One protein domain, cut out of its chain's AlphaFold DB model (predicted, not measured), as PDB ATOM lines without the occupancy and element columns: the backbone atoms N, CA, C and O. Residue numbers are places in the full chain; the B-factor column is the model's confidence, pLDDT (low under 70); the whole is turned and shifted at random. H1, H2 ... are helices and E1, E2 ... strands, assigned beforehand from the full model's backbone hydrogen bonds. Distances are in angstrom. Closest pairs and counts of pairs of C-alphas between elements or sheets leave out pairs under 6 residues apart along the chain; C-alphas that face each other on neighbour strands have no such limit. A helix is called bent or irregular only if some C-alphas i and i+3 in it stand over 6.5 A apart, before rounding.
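Overview. This is residues 159 to 303 of the 349 residues of the protein "DUF5725 domain-containing protein" of Fasciola gigantica (UniProt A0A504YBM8). H2 runs through the middle of a helical body, with H1, H4 and H5 packed round it at crossed angles and H3 packed on H5. A small hairpin of E1 and E2 sits at the H1 end of the body, away from H5, and a long tail, residues 275 to 303, runs back from the end of H5 to that side. The printed part has 145 residues with two named strands followed by five named helices, in the order E1 E2 H1 H2 H3 H4 H5; the sheet, E1 - E2, is antiparallel, and the class is mostly helix. The whole is compact and rounded, with a radius of gyration of the C-alphas of 15.0 A and spans of 40 by 38 by 28 A.

Arrangement. E1, residues 162 to 167, and E2, residues 175 to 177, form an antiparallel hairpin at 131 degrees, with N 166 and O 176 at 2.8 A and N 176 and O 166 at 2.9 A, within hydrogen-bond range. H1, residues 178 to 186, comes nearest to E1 at the C-alphas of Glu 165 and Leu 178, 5.0 A apart. H2, residues 192 to 207, is the hub, touching three helices. H1 and H2 form a helical hairpin: they touch, closest at the C-alphas of Cys 184 and Arg 202, 5.4 A, and run opposite ways at 36 degrees, only just a steep tilt; H2 touches H1 with residues 199 to 206 alone. H3, residues 210 to 215, is close to but not clearly touching H2, its closest C-alphas being those of Gln 205 and Leu 213, 7.8 A. H4, residues 229 to 243, touches H2 at a steep tilt of 44 degrees, opposite ways, closest at the C-alphas of Gly 196 and Ala 239, 5.6 A. H5, residues 255 to 274, touches H2 with residues 258 to 262 alone, at a steep tilt of 46 degrees, the same way; the C-alphas of Pro 197 and Leu 258 are closest, 5.9 A. With residues 266 to 270 alone H5 touches H3, closest at the C-alphas of Val 214 and Ala 270, 4.8 A. H4 and H5 are apart. Each O i to N i+4 pair is within hydrogen-bond range in H1, H3, H4 and H5, and 10 of 12 are in H2.

Along the chain. E1 begins at C-alpha 162, (114.226, 167.657, 169.264). H2 is 23.7 A long and irregular, only just: C-alphas 193 and 196 are 6.6 A apart. H4 is 21.1 A long, and H5, 28.8 A, ends at C-alpha 274, (130.480, 182.718, 137.752).

Size, cuts and confidence. The C-alphas of Pro 160 and Lys 275 are the two farthest apart, 43.6 A. The printed part has no cut. The links H3 to H4 and H4 to H5 are long; in the first, residues 216 to 217 pair in parallel with residues 225 to 226. The mean pLDDT of the printed part is 87.4, with residues 246 to 255 and residue 303 under 70.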
ATOM      1  N   ASN A 159     115.128 163.104 165.734       90.69
ATOM      2  CA  ASN A 159     115.994 163.336 166.877       90.69
ATOM      3  C   ASN A 159     115.158 163.190 168.167       90.69
ATOM      4  O   ASN A 159     114.219 163.960 168.371       90.69
ATOM      5  N   PRO A 160     115.491 162.254 169.077       87.75
ATOM      6  CA  PRO A 160     114.708 162.033 170.295       87.75
ATOM      7  C   PRO A 160     114.712 163.237 171.246       87.75
ATOM      8  O   PRO A 160     113.851 163.330 172.116       87.75
ATOM      9  N   LYS A 161     115.680 164.152 171.107       89.81
ATOM     10  CA  LYS A 161     115.783 165.367 171.927       89.81
ATOM     11  C   LYS A 161     115.060 166.566 171.317       89.81
ATOM     12  O   LYS A 161     114.763 167.510 172.038       89.81
ATOM     13  N   GLU A 162     114.818 166.548 170.010       90.75
ATOM     14  CA  GLU A 162     114.226 167.657 169.264       90.75
ATOM     15  C   GLU A 162     113.373 167.093 168.115       90.75
ATOM     16  O   GLU A 162     113.896 166.824 167.034       90.75
ATOM     17  N   PRO A 163     112.057 166.887 168.312       86.12
ATOM     18  CA  PRO A 163     111.199 166.222 167.326       86.12
ATOM     19  C   PRO A 163     110.986 167.040 166.043       86.12
ATOM     20  O   PRO A 163     110.475 166.515 165.055       86.12
ATOM     21  N   ARG A 164     111.385 168.321 166.027       90.81
ATOM     22  CA  ARG A 164     111.398 169.165 164.819       90.81
ATOM     23  C   ARG A 164     112.631 168.932 163.949       90.81
ATOM     24  O   ARG A 164     112.764 169.573 162.908       90.81
ATOM     25  N   GLU A 165     113.522 168.036 164.352       92.75
ATOM     26  CA  GLU A 165     114.752 167.680 163.658       92.75
ATOM     27  C   GLU A 165     114.772 166.180 163.344       92.75
ATOM     28  O   GLU A 165     114.278 165.346 164.105       92.75
ATOM     29  N   ILE A 166     115.353 165.830 162.200       94.50
ATOM     30  CA  ILE A 166     115.556 164.449 161.770       94.50
ATOM     31  C   ILE A 166     117.040 164.164 161.595       94.50
ATOM     32  O   ILE A 166     117.817 165.052 161.246       94.50
ATOM     33  N   PHE A 167     117.420 162.903 161.758       95.69
ATOM     34  CA  PHE A 167     118.731 162.402 161.376       95.69
ATOM     35  C   PHE A 167     118.656 161.792 159.983       95.69
ATOM     36  O   PHE A 167     118.032 160.748 159.777       95.69
ATOM     37  N   ILE A 168     119.301 162.444 159.016       95.62
ATOM     38  CA  ILE A 168     119.319 161.991 157.626       95.62
ATOM     39  C   ILE A 168     119.978 160.619 157.559       95.62
ATOM     40  O   ILE A 168     121.088 160.418 158.053       95.62
ATOM     41  N   GLY A 169     119.257 159.645 157.002       90.69
ATOM     42  CA  GLY A 169     119.716 158.266 156.942       90.69
ATOM     43  C   GLY A 169     120.051 157.708 158.325       90.69
ATOM     44  O   GLY A 169     120.915 156.849 158.426       90.69
ATOM     45  N   GLY A 170     119.444 158.214 159.403       90.19
ATOM     46  CA  GLY A 170     119.711 157.787 160.780       90.19
ATOM     47  C   GLY A 170     121.090 158.160 161.326       90.19
ATOM     48  O   GLY A 170     121.470 157.666 162.385       90.19
ATOM     49  N   ILE A 171     121.851 159.009 160.633       91.44
ATOM     50  CA  ILE A 171     123.170 159.445 161.086       91.44
ATOM     51  C   ILE A 171     123.015 160.686 161.969       91.44
ATOM     52  O   ILE A 171     122.690 161.770 161.490       91.44
ATOM     53  N   HIS A 172     123.290 160.539 163.266       89.88
ATOM     54  CA  HIS A 172     123.105 161.599 164.269       89.88
ATOM     55  C   HIS A 172     123.948 162.861 164.015       89.88
ATOM     56  O   HIS A 172     123.613 163.939 164.497       89.88
ATOM     57  N   SER A 173     125.050 162.743 163.267       91.81
ATOM     58  CA  SER A 173     125.898 163.875 162.881       91.81
ATOM     59  C   SER A 173     125.400 164.624 161.642       91.81
ATOM     60  O   SER A 173     126.022 165.609 161.255       91.81
ATOM     61  N   VAL A 174     124.310 164.169 161.012       94.75
ATOM     62  CA  VAL A 174     123.708 164.796 159.825       94.75
ATOM     63  C   VAL A 174     122.254 165.182 160.133       94.75
ATOM     64  O   VAL A 174     121.319 164.544 159.635       94.75
ATOM     65  N   PRO A 175     122.039 166.194 160.995       94.94
ATOM     66  CA  PRO A 175     120.706 166.677 161.314       94.94
ATOM     67  C   PRO A 175     120.116 167.517 160.175       94.94
ATOM     68  O   PRO A 175     120.835 168.196 159.438       94.94
ATOM     69  N   LEU A 176     118.791 167.513 160.064       95.56
ATOM     70  CA  LEU A 176     118.046 168.429 159.206       95.56
ATOM     71  C   LEU A 176     116.705 168.783 159.866       95.56
ATOM     72  O   LEU A 176     116.046 167.886 160.391       95.56
ATOM     73  N   PRO A 177     116.236 170.044 159.809       94.44
ATOM     74  CA  PRO A 177     114.881 170.364 160.237       94.44
ATOM     75  C   PRO A 177     113.844 169.530 159.473       94.44
ATOM     76  O   PRO A 177     113.908 169.396 158.247       94.44
ATOM     77  N   LEU A 178     112.853 169.001 160.186       93.19
ATOM     78  CA  LEU A 178     111.815 168.141 159.622       93.19
ATOM     79  C   LEU A 178     111.056 168.841 158.489       93.19
ATOM     80  O   LEU A 178     110.813 168.246 157.438       93.19
ATOM     81  N   TRP A 179     110.737 170.125 158.656       92.50
ATOM     82  CA  TRP A 179     110.069 170.907 157.616       92.50
ATOM     83  C   TRP A 179     110.918 171.019 156.340       92.50
ATOM     84  O   TRP A 179     110.376 170.985 155.237       92.50
ATOM     85  N   ALA A 180     112.248 171.105 156.464       93.81
ATOM     86  CA  ALA A 180     113.145 171.195 155.316       93.81
ATOM     87  C   ALA A 180     113.164 169.869 154.548       93.81
ATOM     88  O   ALA A 180     113.154 169.870 153.315       93.81
ATOM     89  N   TYR A 181     113.089 168.741 155.260       94.69
ATOM     90  CA  TYR A 181     112.914 167.435 154.633       94.69
ATOM     91  C   TYR A 181     111.566 167.303 153.917       94.69
ATOM     92  O   TYR A 181     111.535 166.932 152.743       94.69
ATOM     93  N   LYS A 182     110.457 167.680 154.569       92.44
ATOM     94  CA  LYS A 182     109.128 167.700 153.932       92.44
ATOM     95  C   LYS A 182     109.144 168.539 152.654       92.44
ATOM     96  O   LYS A 182     108.681 168.097 151.606       92.44
ATOM     97  N   LYS A 183     109.777 169.710 152.702       92.06
ATOM     98  CA  LYS A 183     109.964 170.582 151.541       92.06
ATOM     99  C   LYS A 183     110.843 169.958 150.450       92.06
ATOM    100  O   LYS A 183     110.572 170.166 149.272       92.06
ATOM    101  N   CYS A 184     111.864 169.169 150.792       93.88
ATOM    102  CA  CYS A 184     112.612 168.395 149.793       93.88
ATOM    103  C   CYS A 184     111.687 167.458 149.015       93.88
ATOM    104  O   CYS A 184     111.772 167.407 147.790       93.88
ATOM    105  N   LEU A 185     110.784 166.765 149.709       92.00
ATOM    106  CA  LEU A 185     109.872 165.795 149.103       92.00
ATOM    107  C   LEU A 185     108.851 166.444 148.162       92.00
ATOM    108  O   LEU A 185     108.618 165.919 147.077       92.00
ATOM    109  N   THR A 186     108.314 167.626 148.490       90.12
ATOM    110  CA  THR A 186     107.367 168.330 147.594       90.12
ATOM    111  C   THR A 186     107.998 168.770 146.265       90.12
ATOM    112  O   THR A 186     107.300 168.972 145.264       90.12
ATOM    113  N   MET A 187     109.329 168.897 146.240       88.19
ATOM    114  CA  MET A 187     110.127 169.299 145.081       88.19
ATOM    115  C   MET A 187     110.649 168.130 144.240       88.19
ATOM    116  O   MET A 187     111.295 168.357 143.210       88.19
ATOM    117  N   VAL A 188     110.420 166.894 144.675       88.50
ATOM    118  CA  VAL A 188     110.829 165.686 143.962       88.50
ATOM    119  C   VAL A 188     109.633 165.175 143.168       88.50
ATOM    120  O   VAL A 188     108.601 164.816 143.718       88.50
ATOM    121  N   ARG A 189     109.762 165.194 141.842       83.06
ATOM    122  CA  ARG A 189     108.758 164.727 140.874       83.06
ATOM    123  C   ARG A 189     109.473 164.071 139.702       83.06
ATOM    124  O   ARG A 189     110.676 164.287 139.560       83.06
ATOM    125  N   GLY A 190     108.741 163.377 138.841       82.12
ATOM    126  CA  GLY A 190     109.275 162.745 137.634       82.12
ATOM    127  C   GLY A 190     109.092 161.236 137.657       82.12
ATOM    128  O   GLY A 190     108.299 160.718 138.446       82.12
ATOM    129  N   GLU A 191     109.837 160.561 136.791       80.44
ATOM    130  CA  GLU A 191     109.797 159.106 136.693       80.44
ATOM    131  C   GLU A 191     110.381 158.454 137.957       80.44
ATOM    132  O   GLU A 191     111.273 159.034 138.589       80.44
ATOM    133  N   PRO A 192     109.943 157.235 138.328       78.44
ATOM    134  CA  PRO A 192     110.362 156.587 139.571       78.44
ATOM    135  C   PRO A 192     111.886 156.527 139.776       78.44
ATOM    136  O   PRO A 192     112.374 156.758 140.880       78.44
ATOM    137  N   HIS A 193     112.645 156.285 138.703       77.56
ATOM    138  CA  HIS A 193     114.109 156.192 138.735       77.56
ATOM    139  C   HIS A 193     114.808 157.549 138.946       77.56
ATOM    140  O   HIS A 193     115.981 157.592 139.305       77.56
ATOM    141  N   GLU A 194     114.114 158.672 138.740       82.81
ATOM    142  CA  GLU A 194     114.661 160.017 138.940       82.81
ATOM    143  C   GLU A 194     114.425 160.555 140.354       82.81
ATOM    144  O   GLU A 194     115.124 161.480 140.783       82.81
ATOM    145  N   LEU A 195     113.438 160.010 141.076       86.62
ATOM    146  CA  LEU A 195     113.011 160.524 142.381       86.62
ATOM    147  C   LEU A 195     114.166 160.520 143.381       86.62
ATOM    148  O   LEU A 195     114.410 161.502 144.083       86.62
ATOM    149  N   GLY A 196     114.926 159.433 143.378       88.19
ATOM    150  CA  GLY A 196     116.057 159.246 144.258       88.19
ATOM    151  C   GLY A 196     117.174 160.280 144.091       88.19
ATOM    152  O   GLY A 196     117.441 161.046 145.023       88.19
ATOM    153  N   PRO A 197     117.813 160.363 142.909       89.31
ATOM    154  CA  PRO A 197     118.834 161.371 142.628       89.31
ATOM    155  C   PRO A 197     118.355 162.807 142.863       89.31
ATOM    156  O   PRO A 197     119.106 163.636 143.388       89.31
ATOM    157  N   ARG A 198     117.092 163.106 142.524       91.62
ATOM    158  CA  ARG A 198     116.480 164.417 142.783       91.62
ATOM    159  C   ARG A 198     116.399 164.695 144.282       91.62
ATOM    160  O   ARG A 198     116.785 165.787 144.698       91.62
ATOM    161  N   LEU A 199     115.972 163.729 145.096       93.81
ATOM    162  CA  LEU A 199     115.954 163.875 146.554       93.81
ATOM    163  C   LEU A 199     117.364 164.080 147.114       93.81
ATOM    164  O   LEU A 199     117.555 164.993 147.914       93.81
ATOM    165  N   CYS A 200     118.361 163.320 146.648       94.50
ATOM    166  CA  CYS A 200     119.752 163.530 147.057       94.50
ATOM    167  C   CYS A 200     120.217 164.964 146.792       94.50
ATOM    168  O   CYS A 200     120.813 165.593 147.665       94.50
ATOM    169  N   LEU A 201     119.905 165.513 145.616       95.38
ATOM    170  CA  LEU A 201     120.248 166.895 145.293       95.38
ATOM    171  C   LEU A 201     119.559 167.897 146.233       95.38
ATOM    172  O   LEU A 201     120.214 168.828 146.698       95.38
ATOM    173  N   ARG A 202     118.266 167.716 146.539       95.69
ATOM    174  CA  ARG A 202     117.528 168.611 147.453       95.69
ATOM    175  C   ARG A 202     118.049 168.544 148.885       95.69
ATOM    176  O   ARG A 202     118.215 169.589 149.512       95.69
ATOM    177  N   LEU A 203     118.388 167.351 149.362       96.62
ATOM    178  CA  LEU A 203     119.020 167.162 150.664       96.62
ATOM    179  C   LEU A 203     120.374 167.876 150.727       96.62
ATOM    180  O   LEU A 203     120.609 168.657 151.643       96.62
ATOM    181  N   LEU A 204     121.234 167.704 149.718       97.00
ATOM    182  CA  LEU A 204     122.537 168.379 149.670       97.00
ATOM    183  C   LEU A 204     122.401 169.907 149.600       97.00
ATOM    184  O   LEU A 204     123.165 170.612 150.250       97.00
ATOM    185  N   GLN A 205     121.405 170.425 148.877       95.12
ATOM    186  CA  GLN A 205     121.079 171.857 148.871       95.12
ATOM    187  C   GLN A 205     120.554 172.367 150.218       95.12
ATOM    188  O   GLN A 205     120.701 173.548 150.507       95.12
ATOM    189  N   SER A 206     119.936 171.506 151.023       95.62
ATOM    190  CA  SER A 206     119.442 171.866 152.357       95.62
ATOM    191  C   SER A 206     120.534 171.792 153.426       95.62
ATOM    192  O   SER A 206     120.493 172.519 154.413       95.62
ATOM    193  N   LEU A 207     121.526 170.923 153.226       96.00
ATOM    194  CA  LEU A 207     122.630 170.711 154.162       96.00
ATOM    195  C   LEU A 207     123.794 171.679 153.929       96.00
ATOM    196  O   LEU A 207     124.461 172.071 154.884       96.00
ATOM    197  N   PHE A 208     124.033 172.082 152.680       96.12
ATOM    198  CA  PHE A 208     125.213 172.850 152.302       96.12
ATOM    199  C   PHE A 208     124.881 174.176 151.628       96.12
ATOM    200  O   PHE A 208     123.880 174.316 150.921       96.12
ATOM    201  N   SER A 209     125.785 175.140 151.803       94.88
ATOM    202  CA  SER A 209     125.737 176.408 151.088       94.88
ATOM    203  C   SER A 209     126.086 176.242 149.613       94.88
ATOM    204  O   SER A 209     126.754 175.287 149.195       94.88
ATOM    205  N   LEU A 210     125.684 177.226 148.809       94.50
ATOM    206  CA  LEU A 210     126.060 177.299 147.399       94.50
ATOM    207  C   LEU A 210     127.586 177.232 147.221       94.50
ATOM    208  O   LEU A 210     128.075 176.487 146.374       94.50
ATOM    209  N   ASN A 211     128.337 177.971 148.044       93.75
ATOM    210  CA  ASN A 211     129.801 178.017 147.989       93.75
ATOM    211  C   ASN A 211     130.438 176.647 148.231       93.75
ATOM    212  O   ASN A 211     131.425 176.291 147.582       93.75
ATOM    213  N   TYR A 212     129.860 175.850 149.128       95.25
ATOM    214  CA  TYR A 212     130.308 174.482 149.332       95.25
ATOM    215  C   TYR A 212     130.021 173.626 148.088       95.25
ATOM    216  O   TYR A 212     130.939 173.035 147.518       95.25
ATOM    217  N   LEU A 213     128.785 173.630 147.579       95.25
ATOM    218  CA  LEU A 213     128.395 172.784 146.441       95.25
ATOM    219  C   LEU A 213     129.111 173.129 145.127       95.25
ATOM    220  O   LEU A 213     129.301 172.256 144.283       95.25
ATOM    221  N   VAL A 214     129.537 174.379 144.921       94.38
ATOM    222  CA  VAL A 214     130.287 174.749 143.708       94.38
ATOM    223  C   VAL A 214     131.770 174.376 143.777       94.38
ATOM    224  O   VAL A 214     132.385 174.176 142.725       94.38
ATOM    225  N   THR A 215     132.334 174.234 144.977       94.12
ATOM    226  CA  THR A 215     133.746 173.873 145.212       94.12
ATOM    227  C   THR A 215     133.951 172.377 145.442       94.12
ATOM    228  O   THR A 215     135.075 171.887 145.315       94.12
ATOM    229  N   HIS A 216     132.866 171.645 145.698       95.38
ATOM    230  CA  HIS A 216     132.867 170.202 145.891       95.38
ATOM    231  C   HIS A 216     132.187 169.478 144.723       95.38
ATOM    232  O   HIS A 216     131.522 170.080 143.874       95.38
ATOM    233  N   ASN A 217     132.391 168.170 144.635       93.44
ATOM    234  CA  ASN A 217     131.629 167.298 143.752       93.44
ATOM    235  C   ASN A 217     131.497 165.896 144.349       93.44
ATOM    236  O   ASN A 217     131.981 165.629 145.442       93.44
ATOM    237  N   TYR A 218     130.822 164.994 143.641       89.38
ATOM    238  CA  TYR A 218     130.548 163.664 144.162       89.38
ATOM    239  C   TYR A 218     131.835 162.912 144.525       89.38
ATOM    240  O   TYR A 218     131.942 162.413 145.629       89.38
ATOM    241  N   ASN A 219     132.837 162.851 143.647       85.81
ATOM    242  CA  ASN A 219     133.985 161.941 143.789       85.81
ATOM    243  C   ASN A 219     135.354 162.614 144.002       85.81
ATOM    244  O   ASN A 219     136.369 161.930 143.965       85.81
ATOM    245  N   GLY A 220     135.412 163.932 144.170       86.75
ATOM    246  CA  GLY A 220     136.663 164.689 144.283       86.75
ATOM    247  C   GLY A 220     137.432 164.860 142.967       86.75
ATOM    248  O   GLY A 220     138.651 165.021 142.971       86.75
ATOM    249  N   SER A 221     136.759 164.772 141.816       84.44
ATOM    250  CA  SER A 221     137.415 164.879 140.501       84.44
ATOM    251  C   SER A 221     137.604 166.331 140.033       84.44
ATOM    252  O   SER A 221     136.934 167.250 140.505       84.44
ATOM    253  N   GLY A 222     138.511 166.562 139.075       84.31
ATOM    254  CA  GLY A 222     138.637 167.861 138.393       84.31
ATOM    255  C   GLY A 222     139.084 169.026 139.287       84.31
ATOM    256  O   GLY A 222     138.676 170.160 139.052       84.31
ATOM    257  N   GLY A 223     139.881 168.751 140.326       87.00
ATOM    258  CA  GLY A 223     140.385 169.769 141.257       87.00
ATOM    259  C   GLY A 223     139.371 170.242 142.304       87.00
ATOM    260  O   GLY A 223     139.645 171.209 143.009       87.00
ATOM    261  N   LYS A 224     138.215 169.577 142.411       92.31
ATOM    262  CA  LYS A 224     137.224 169.803 143.471       92.31
ATOM    263  C   LYS A 224     137.393 168.790 144.594       92.31
ATOM    264  O   LYS A 224     137.830 167.669 144.352       92.31
ATOM    265  N   ALA A 225     137.013 169.166 145.809       93.31
ATOM    266  CA  ALA A 225     136.967 168.230 146.928       93.31
ATOM    267  C   ALA A 225     135.733 167.306 146.821       93.31
ATOM    268  O   ALA A 225     134.705 167.726 146.280       93.31
ATOM    269  N   PRO A 226     135.796 166.052 147.299       93.94
ATOM    270  CA  PRO A 226     134.610 165.211 147.393       93.94
ATOM    271  C   PRO A 226     133.660 165.752 148.468       93.94
ATOM    272  O   PRO A 226     134.115 166.318 149.461       93.94
ATOM    273  N   ILE A 227     132.351 165.552 148.294       95.19
ATOM    274  CA  ILE A 227     131.391 165.713 149.395       95.19
ATOM    275  C   ILE A 227     131.821 164.811 150.561       95.19
ATOM    276  O   ILE A 227     132.367 163.728 150.351       95.19
ATOM    277  N   ASP A 228     131.583 165.263 151.791       92.38
ATOM    278  CA  ASP A 228     131.842 164.453 152.980       92.38
ATOM    279  C   ASP A 228     131.199 163.048 152.844       92.38
ATOM    280  O   ASP A 228     129.986 162.956 152.612       92.38
ATOM    281  N   PRO A 229     131.974 161.950 152.967       89.38
ATOM    282  CA  PRO A 229     131.448 160.598 152.793       89.38
ATOM    283  C   PRO A 229     130.370 160.192 153.787       89.38
ATOM    284  O   PRO A 229     129.442 159.478 153.405       89.38
ATOM    285  N   THR A 230     130.447 160.665 155.029       90.56
ATOM    286  CA  THR A 230     129.411 160.424 156.033       90.56
ATOM    287  C   THR A 230     128.109 161.097 155.612       90.56
ATOM    288  O   THR A 230     127.051 160.469 155.658       90.56
ATOM    289  N   VAL A 231     128.176 162.340 155.121       94.50
ATOM    290  CA  VAL A 231     126.990 163.059 154.633       94.50
ATOM    291  C   VAL A 231     126.428 162.423 153.365       94.50
ATOM    292  O   VAL A 231     125.219 162.223 153.264       94.50
ATOM    293  N   MET A 232     127.278 162.065 152.401       93.50
ATOM    294  CA  MET A 232     126.818 161.418 151.172       93.50
ATOM    295  C   MET A 232     126.159 160.066 151.474       93.50
ATOM    296  O   MET A 232     125.061 159.805 150.991       93.50
ATOM    297  N   GLY A 233     126.769 159.239 152.330       90.12
ATOM    298  CA  GLY A 233     126.181 157.975 152.781       90.12
ATOM    299  C   GLY A 233     124.818 158.162 153.454       90.12
ATOM    300  O   GLY A 233     123.862 157.468 153.108       90.12
ATOM    301  N   ALA A 234     124.701 159.149 154.347       93.06
ATOM    302  CA  ALA A 234     123.444 159.510 155.003       93.06
ATOM    303  C   ALA A 234     122.353 159.896 153.990       93.06
ATOM    304  O   ALA A 234     121.229 159.399 154.054       93.06
ATOM    305  N   VAL A 235     122.690 160.758 153.025       94.25
ATOM    306  CA  VAL A 235     121.770 161.237 151.982       94.25
ATOM    307  C   VAL A 235     121.272 160.092 151.100       94.25
ATOM    308  O   VAL A 235     120.084 160.029 150.785       94.25
ATOM    309  N   LEU A 236     122.159 159.169 150.727       91.31
ATOM    310  CA  LEU A 236     121.809 157.995 149.927       91.31
ATOM    311  C   LEU A 236     120.895 157.051 150.701       91.31
ATOM    312  O   LEU A 236     119.859 156.637 150.182       91.31
ATOM    313  N   ARG A 237     121.230 156.777 151.966       89.00
ATOM    314  CA  ARG A 237     120.410 155.945 152.849       89.00
ATOM    315  C   ARG A 237     119.030 156.553 153.081       89.00
ATOM    316  O   ARG A 237     118.040 155.838 153.014       89.00
ATOM    317  N   GLN A 238     118.930 157.868 153.289       93.06
ATOM    318  CA  GLN A 238     117.633 158.536 153.435       93.06
ATOM    319  C   GLN A 238     116.765 158.377 152.185       93.06
ATOM    320  O   GLN A 238     115.555 158.182 152.275       93.06
ATOM    321  N   ALA A 239     117.379 158.459 151.011       91.25
ATOM    322  CA  ALA A 239     116.659 158.351 149.759       91.25
ATOM    323  C   ALA A 239     116.228 156.895 149.465       91.25
ATOM    324  O   ALA A 239     115.124 156.677 148.967       91.25
ATOM    325  N   GLN A 240     117.029 155.903 149.881       87.62
ATOM    326  CA  GLN A 240     116.631 154.488 149.925       87.62
ATOM    327  C   GLN A 240     115.492 154.229 150.919       87.62
ATOM    328  O   GLN A 240     114.586 153.469 150.603       87.62
ATOM    329  N   ILE A 241     115.515 154.846 152.104       89.25
ATOM    330  CA  ILE A 241     114.436 154.727 153.098       89.25
ATOM    331  C   ILE A 241     113.117 155.240 152.513       89.25
ATOM    332  O   ILE A 241     112.086 154.599 152.683       89.25
ATOM    333  N   GLN A 242     113.151 156.369 151.802       91.12
ATOM    334  CA  GLN A 242     111.944 157.006 151.279       91.12
ATOM    335  C   GLN A 242     111.328 156.277 150.079       91.12
ATOM    336  O   GLN A 242     110.105 156.199 149.984       91.12
ATOM    337  N   PHE A 243     112.152 155.813 149.135       86.25
ATOM    338  CA  PHE A 243     111.666 155.258 147.865       86.25
ATOM    339  C   PHE A 243     111.913 153.760 147.711       86.25
ATOM    340  O   PHE A 243     111.373 153.157 146.799       86.25
ATOM    341  N   GLY A 244     112.704 153.140 148.584       80.88
ATOM    342  CA  GLY A 244     113.150 151.756 148.448       80.88
ATOM    343  C   GLY A 244     114.413 151.610 147.591       80.88
ATOM    344  O   GLY A 244     114.727 152.423 146.720       80.88
ATOM    345  N   SER A 245     115.160 150.528 147.823       70.31
ATOM    346  CA  SER A 245     116.405 150.221 147.101       70.31
ATOM    347  C   SER A 245     116.181 149.903 145.616       70.31
ATOM    348  O   SER A 245     117.028 150.232 144.781       70.31
ATOM    349  N   GLY A 246     115.016 149.339 145.276       62.25
ATOM    350  CA  GLY A 246     114.615 148.990 143.909       62.25
ATOM    351  C   GLY A 246     114.433 150.182 142.963       62.25
ATOM    352  O   GLY A 246     114.385 149.998 141.753       62.25
ATOM    353  N   TYR A 247     114.385 151.408 143.485       59.38
ATOM    354  CA  TYR A 247     114.235 152.630 142.686       59.38
ATOM    355  C   TYR A 247     115.546 153.411 142.529       59.38
ATOM    356  O   TYR A 247     115.587 154.418 141.826       59.38
ATOM    357  N   PHE A 248     116.619 152.951 143.178       58.19
ATOM    358  CA  PHE A 248     117.886 153.677 143.280       58.19
ATOM    359  C   PHE A 248     119.072 152.978 142.619       58.19
ATOM    360  O   PHE A 248     119.975 153.657 142.142       58.19
ATOM    361  N   PHE A 249     119.083 151.640 142.626       57.62
ATOM    362  CA  PHE A 249     120.201 150.820 142.136       57.62
ATOM    363  C   PHE A 249     119.783 149.817 141.058       57.62
ATOM    364  O   PHE A 249     120.565 148.938 140.702       57.62
ATOM    365  N   THR A 250     118.558 149.912 140.543       50.69
ATOM    366  CA  THR A 250     118.125 149.097 139.405       50.69
ATOM    367  C   THR A 250     118.682 149.650 138.097       50.69
ATOM    368  O   THR A 250     119.083 150.812 138.010       50.69
ATOM    369  N   GLU A 251     118.698 148.812 137.061       45.31
ATOM    370  CA  GLU A 251     119.344 149.068 135.767       45.31
ATOM    371  C   GLU A 251     118.991 150.389 135.036       45.31
ATOM    372  O   GLU A 251     119.842 150.842 134.262       45.31
ATOM    373  N   PRO A 252     117.888 151.138 135.286       49.25
ATOM    374  CA  PRO A 252     117.804 152.497 134.748       49.25
ATOM    375  C   PRO A 252     118.747 153.504 135.437       49.25
ATOM    376  O   PRO A 252     119.179 154.447 134.771       49.25
ATOM    377  N   MET A 253     119.133 153.317 136.709       54.94
ATOM    378  CA  MET A 253     119.973 154.244 137.487       54.94
ATOM    379  C   MET A 253     121.194 153.532 138.094       54.94
ATOM    380  O   MET A 253     121.294 153.300 139.294       54.94
ATOM    381  N   ALA A 254     122.171 153.206 137.246       62.81
ATOM    382  CA  ALA A 254     123.480 152.751 137.708       62.81
ATOM    383  C   ALA A 254     124.195 153.850 138.520       62.81
ATOM    384  O   ALA A 254     124.019 155.045 138.277       62.81
ATOM    385  N   LEU A 255     125.080 153.458 139.436       65.88
ATOM    386  CA  LEU A 255     125.814 154.368 140.327       65.88
ATOM    387  C   LEU A 255     126.591 155.479 139.588       65.88
ATOM    388  O   LEU A 255     126.727 156.597 140.090       65.88
ATOM    389  N   GLY A 256     127.048 155.193 138.364       74.62
ATOM    390  CA  GLY A 256     127.632 156.193 137.465       74.62
ATOM    391  C   GLY A 256     126.652 157.314 137.100       74.62
ATOM    392  O   GLY A 256     127.017 158.483 137.168       74.62
ATOM    393  N   LYS A 257     125.383 156.986 136.826       81.62
ATOM    394  CA  LYS A 257     124.351 157.965 136.450       81.62
ATOM    395  C   LYS A 257     124.006 158.914 137.598       81.62
ATOM    396  O   LYS A 257     123.876 160.113 137.368       81.62
ATOM    397  N   LEU A 258     123.937 158.423 138.838       85.44
ATOM    398  CA  LEU A 258     123.753 159.279 140.018       85.44
ATOM    399  C   LEU A 258     124.920 160.262 140.192       85.44
ATOM    400  O   LEU A 258     124.705 161.460 140.398       85.44
ATOM    401  N   ARG A 259     126.159 159.762 140.101       87.44
ATOM    402  CA  ARG A 259     127.368 160.595 140.158       87.44
ATOM    403  C   ARG A 259     127.307 161.692 139.100       87.44
ATOM    404  O   ARG A 259     127.549 162.857 139.412       87.44
ATOM    405  N   ASP A 260     126.995 161.319 137.865       89.19
ATOM    406  CA  ASP A 260     126.990 162.235 136.729       89.19
ATOM    407  C   ASP A 260     125.861 163.267 136.859       89.19
ATOM    408  O   ASP A 260     126.095 164.456 136.639       89.19
ATOM    409  N   TYR A 261     124.685 162.852 137.343       91.50
ATOM    410  CA  TYR A 261     123.567 163.738 137.668       91.50
ATOM    411  C   TYR A 261     123.960 164.814 138.691       91.50
ATOM    412  O   TYR A 261     123.810 166.012 138.430       91.50
ATOM    413  N   LEU A 262     124.512 164.405 139.838       93.50
ATOM    414  CA  LEU A 262     124.912 165.334 140.900       93.50
ATOM    415  C   LEU A 262     126.047 166.257 140.439       93.50
ATOM    416  O   LEU A 262     125.981 167.474 140.620       93.50
ATOM    417  N   ASN A 263     127.062 165.703 139.773       94.06
ATOM    418  CA  ASN A 263     128.176 166.483 139.245       94.06
ATOM    419  C   ASN A 263     127.719 167.508 138.199       94.06
ATOM    420  O   ASN A 263     128.203 168.644 138.207       94.06
ATOM    421  N   ASN A 264     126.784 167.139 137.319       94.69
ATOM    422  CA  ASN A 264     126.208 168.062 136.349       94.69
ATOM    423  C   ASN A 264     125.449 169.198 137.050       94.69
ATOM    424  O   ASN A 264     125.689 170.370 136.755       94.69
ATOM    425  N   ALA A 265     124.618 168.882 138.047       94.62
ATOM    426  CA  ALA A 265     123.905 169.889 138.829       94.62
ATOM    427  C   ALA A 265     124.868 170.890 139.498       94.62
ATOM    428  O   ALA A 265     124.688 172.104 139.372       94.62
ATOM    429  N   PHE A 266     125.942 170.414 140.135       95.19
ATOM    430  CA  PHE A 266     126.951 171.283 140.755       95.19
ATOM    431  C   PHE A 266     127.719 172.124 139.734       95.19
ATOM    432  O   PHE A 266     128.042 173.287 139.990       95.19
ATOM    433  N   ARG A 267     128.002 171.573 138.547       93.94
ATOM    434  CA  ARG A 267     128.607 172.331 137.443       93.94
ATOM    435  C   ARG A 267     127.697 173.457 136.967       93.94
ATOM    436  O   ARG A 267     128.196 174.563 136.765       93.94
ATOM    437  N   VAL A 268     126.397 173.203 136.825       94.12
ATOM    438  CA  VAL A 268     125.410 174.226 136.450       94.12
ATOM    439  C   VAL A 268     125.355 175.328 137.506       94.12
ATOM    440  O   VAL A 268     125.420 176.503 137.151       94.12
ATOM    441  N   MET A 269     125.332 174.982 138.798       94.06
ATOM    442  CA  MET A 269     125.389 175.976 139.880       94.06
ATOM    443  C   MET A 269     126.662 176.830 139.805       94.06
ATOM    444  O   MET A 269     126.584 178.055 139.827       94.06
ATOM    445  N   ALA A 270     127.826 176.199 139.624       93.12
ATOM    446  CA  ALA A 270     129.108 176.897 139.524       93.12
ATOM    447  C   ALA A 270     129.209 177.780 138.269       93.12
ATOM    448  O   ALA A 270     129.873 178.815 138.266       93.12
ATOM    449  N   PHE A 271     128.592 177.363 137.164       94.50
ATOM    450  CA  PHE A 271     128.520 178.161 135.944       94.50
ATOM    451  C   PHE A 271     127.664 179.411 136.142       94.50
ATOM    452  O   PHE A 271     128.126 180.512 135.850       94.50
ATOM    453  N   ARG A 272     126.462 179.248 136.702       93.44
ATOM    454  CA  ARG A 272     125.554 180.362 137.001       93.44
ATOM    455  C   ARG A 272     126.180 181.359 137.975       93.44
ATOM    456  O   ARG A 272     126.195 182.550 137.688       93.44
ATOM    457  N   GLN A 273     126.804 180.868 139.047       91.19
ATOM    458  CA  GLN A 273     127.498 181.719 140.017       91.19
ATOM    459  C   GLN A 273     128.597 182.572 139.359       91.19
ATOM    460  O   GLN A 273     128.668 183.772 139.601       91.19
ATOM    461  N   ARG A 274     129.422 181.984 138.476       92.00
ATOM    462  CA  ARG A 274     130.480 182.718 137.752       92.00
ATOM    463  C   ARG A 274     129.941 183.767 136.783       92.00
ATOM    464  O   ARG A 274     130.605 184.771 136.558       92.00
ATOM    465  N   LYS A 275     128.757 183.539 136.218       92.75
ATOM    466  CA  LYS A 275     128.060 184.516 135.374       92.75
ATOM    467  C   LYS A 275     127.368 185.631 136.166       92.75
ATOM    468  O   LYS A 275     126.777 186.512 135.555       92.75
ATOM    469  N   GLY A 276     127.396 185.583 137.500       88.12
ATOM    470  CA  GLY A 276     126.586 186.470 138.337       88.12
ATOM    471  C   GLY A 276     125.084 186.174 138.244       88.12
ATOM    472  O   GLY A 276     124.272 186.967 138.713       88.12
ATOM    473  N   GLU A 277     124.692 185.041 137.651       89.06
ATOM    474  CA  GLU A 277     123.300 184.608 137.626       89.06
ATOM    475  C   GLU A 277     122.897 184.128 139.020       89.06
ATOM    476  O   GLU A 277     123.602 183.350 139.673       89.06
ATOM    477  N   ARG A 278     121.722 184.564 139.480       83.12
ATOM    478  CA  ARG A 278     121.230 184.194 140.805       83.12
ATOM    479  C   ARG A 278     120.921 182.695 140.855       83.12
ATOM    480  O   ARG A 278     119.932 182.233 140.285       83.12
ATOM    481  N   VAL A 279     121.720 181.937 141.603       86.50
ATOM    482  CA  VAL A 279     121.421 180.537 141.928       86.50
ATOM    483  C   VAL A 279     120.507 180.515 143.146       86.50
ATOM    484  O   VAL A 279     120.959 180.627 144.281       86.50
ATOM    485  N   ARG A 280     119.197 180.418 142.910       83.88
ATOM    486  CA  ARG A 280     118.218 180.290 143.994       83.88
ATOM    487  C   ARG A 280     118.022 178.827 144.363       83.88
ATOM    488  O   ARG A 280     117.829 177.976 143.497       83.88
ATOM    489  N   SER A 281     117.999 178.579 145.661       86.38
ATOM    490  CA  SER A 281     117.461 177.367 146.261       86.38
ATOM    491  C   SER A 281     116.406 177.806 147.265       86.38
ATOM    492  O   SER A 281     116.639 178.780 147.982       86.38
ATOM    493  N   PRO A 282     115.266 177.116 147.370       84.06
ATOM    494  CA  PRO A 282     114.275 177.445 148.384       84.06
ATOM    495  C   PRO A 282     114.715 177.019 149.794       84.06
ATOM    496  O   PRO A 282     113.969 177.229 150.750       84.06
ATOM    497  N   PHE A 283     115.896 176.411 149.913       87.12
ATOM    498  CA  PHE A 283     116.556 176.082 151.173       87.12
ATOM    499  C   PHE A 283     117.622 177.105 151.563       87.12
ATOM    500  O   PHE A 283     118.210 176.963 152.627       87.12
ATOM    501  N   TRP A 284     117.891 178.107 150.718       91.69
ATOM    502  CA  TRP A 284     118.908 179.120 150.976       91.69
ATOM    503  C   TRP A 284     118.303 180.483 151.283       91.69
ATOM    504  O   TRP A 284     117.265 180.859 150.737       91.69
ATOM    505  N   ASN A 285     119.008 181.245 152.113       89.62
ATOM    506  CA  ASN A 285     118.805 182.684 152.225       89.62
ATOM    507  C   ASN A 285     119.416 183.425 151.014       89.62
ATOM    508  O   ASN A 285     119.983 182.818 150.100       89.62
ATOM    509  N   ASP A 286     119.332 184.757 151.002       87.19
ATOM    510  CA  ASP A 286     119.869 185.571 149.901       87.19
ATOM    511  C   ASP A 286     121.397 185.476 149.735       87.19
ATOM    512  O   ASP A 286     121.904 185.782 148.657       87.19
ATOM    513  N   GLN A 287     122.123 184.999 150.752       87.19
ATOM    514  CA  GLN A 287     123.572 184.770 150.707       87.19
ATOM    515  C   GLN A 287     123.947 183.374 150.180       87.19
ATOM    516  O   GLN A 287     125.127 183.076 150.010       87.19
ATOM    517  N   GLY A 288     122.965 182.510 149.899       88.62
ATOM    518  CA  GLY A 288     123.223 181.130 149.480       88.62
ATOM    519  C   GLY A 288     123.559 180.187 150.638       88.62
ATOM    520  O   GLY A 288     124.070 179.095 150.387       88.62
ATOM    521  N   GLU A 289     123.288 180.597 151.880       92.00
ATOM    522  CA  GLU A 289     123.477 179.780 153.080       92.00
ATOM    523  C   GLU A 289     122.195 179.012 153.417       92.00
ATOM    524  O   GLU A 289     121.099 179.564 153.263       92.00
ATOM    525  N   PRO A 290     122.300 177.755 153.878       90.31
ATOM    526  CA  PRO A 290     121.143 176.941 154.197       90.31
ATOM    527  C   PRO A 290     120.370 177.472 155.405       90.31
ATOM    528  O   PRO A 290     120.931 177.926 156.400       90.31
ATOM    529  N   VAL A 291     119.046 177.408 155.308       88.12
ATOM    530  CA  VAL A 291     118.133 177.802 156.379       88.12
ATOM    531  C   VAL A 291     117.946 176.613 157.320       88.12
ATOM    532  O   VAL A 291     117.233 175.666 157.002       88.12
ATOM    533  N   HIS A 292     118.586 176.670 158.490       83.50
ATOM    534  CA  HIS A 292     118.538 175.617 159.523       83.50
ATOM    535  C   HIS A 292     117.643 175.961 160.722       83.50
ATOM    536  O   HIS A 292     117.707 175.300 161.756       83.50
ATOM    537  N   GLY A 293     116.813 177.000 160.613       85.25
ATOM    538  CA  GLY A 293     115.838 177.321 161.655       85.25
ATOM    539  C   GLY A 293     114.913 176.130 161.913       85.25
ATOM    540  O   GLY A 293     114.413 175.532 160.968       85.25
ATOM    541  N   LEU A 294     114.693 175.771 163.179       84.94
ATOM    542  CA  LEU A 294     113.767 174.689 163.550       84.94
ATOM    543  C   LEU A 294     112.300 175.129 163.492       84.94
ATOM    544  O   LEU A 294     111.399 174.292 163.479       84.94
ATOM    545  N   GLU A 295     112.059 176.437 163.475       85.12
ATOM    546  CA  GLU A 295     110.732 176.994 163.269       85.12
ATOM    547  C   GLU A 295     110.304 176.757 161.822       85.12
ATOM    548  O   GLU A 295     110.939 177.228 160.875       85.12
ATOM    549  N   ALA A 296     109.256 175.952 161.666       82.75
ATOM    550  CA  ALA A 296     108.732 175.605 160.364       82.75
ATOM    551  C   ALA A 296     107.984 176.801 159.756       82.75
ATOM    552  O   ALA A 296     107.221 177.467 160.459       82.75
ATOM    553  N   PRO A 297     108.126 177.048 158.442       85.44
ATOM    554  CA  PRO A 297     107.191 177.904 157.725       85.44
ATOM    555  C   PRO A 297     105.757 177.394 157.908       85.44
ATOM    556  O   PRO A 297     105.552 176.187 158.035       85.44
ATOM    557  N   VAL A 298     104.770 178.294 157.857       84.75
ATOM    558  CA  VAL A 298     103.343 177.984 158.101       84.75
ATOM    559  C   VAL A 298     102.862 176.772 157.294       84.75
ATOM    560  O   VAL A 298     102.179 175.904 157.824       84.75
ATOM    561  N   GLU A 299     103.298 176.664 156.039       83.38
ATOM    562  CA  GLU A 299     102.970 175.569 155.113       83.38
ATOM    563  C   GLU A 299     103.462 174.180 155.567       83.38
ATOM    564  O   GLU A 299     102.986 173.164 155.073       83.38
ATOM    565  N   PHE A 300     104.424 174.123 156.491       82.31
ATOM    566  CA  PHE A 300     105.054 172.898 156.994       82.31
ATOM    567  C   PHE A 300     104.987 172.783 158.523       82.31
ATOM    568  O   PHE A 300     105.723 171.987 159.108       82.31
ATOM    569  N   ALA A 301     104.143 173.591 159.173       77.88
ATOM    570  CA  ALA A 301     104.000 173.600 160.625       77.88
ATOM    571  C   ALA A 301     103.393 172.296 161.166       77.88
ATOM    572  O   ALA A 301     103.696 171.901 162.291       77.88
ATOM    573  N   ASP A 302     102.578 171.610 160.360       73.88
ATOM    574  CA  ASP A 302     101.989 170.333 160.743       73.88
ATOM    575  C   ASP A 302     103.014 169.192 160.646       73.88
ATOM    576  O   ASP A 302     103.657 168.965 159.613       73.88
ATOM    577  N   THR A 303     103.174 168.449 161.739       67.12
ATOM    578  CA  THR A 303     104.077 167.301 161.860       67.12
ATOM    579  C   THR A 303     103.363 165.952 161.801       67.12
ATOM    580  O   THR A 303     104.058 164.943 161.769       67.12
TER     581      THR A 303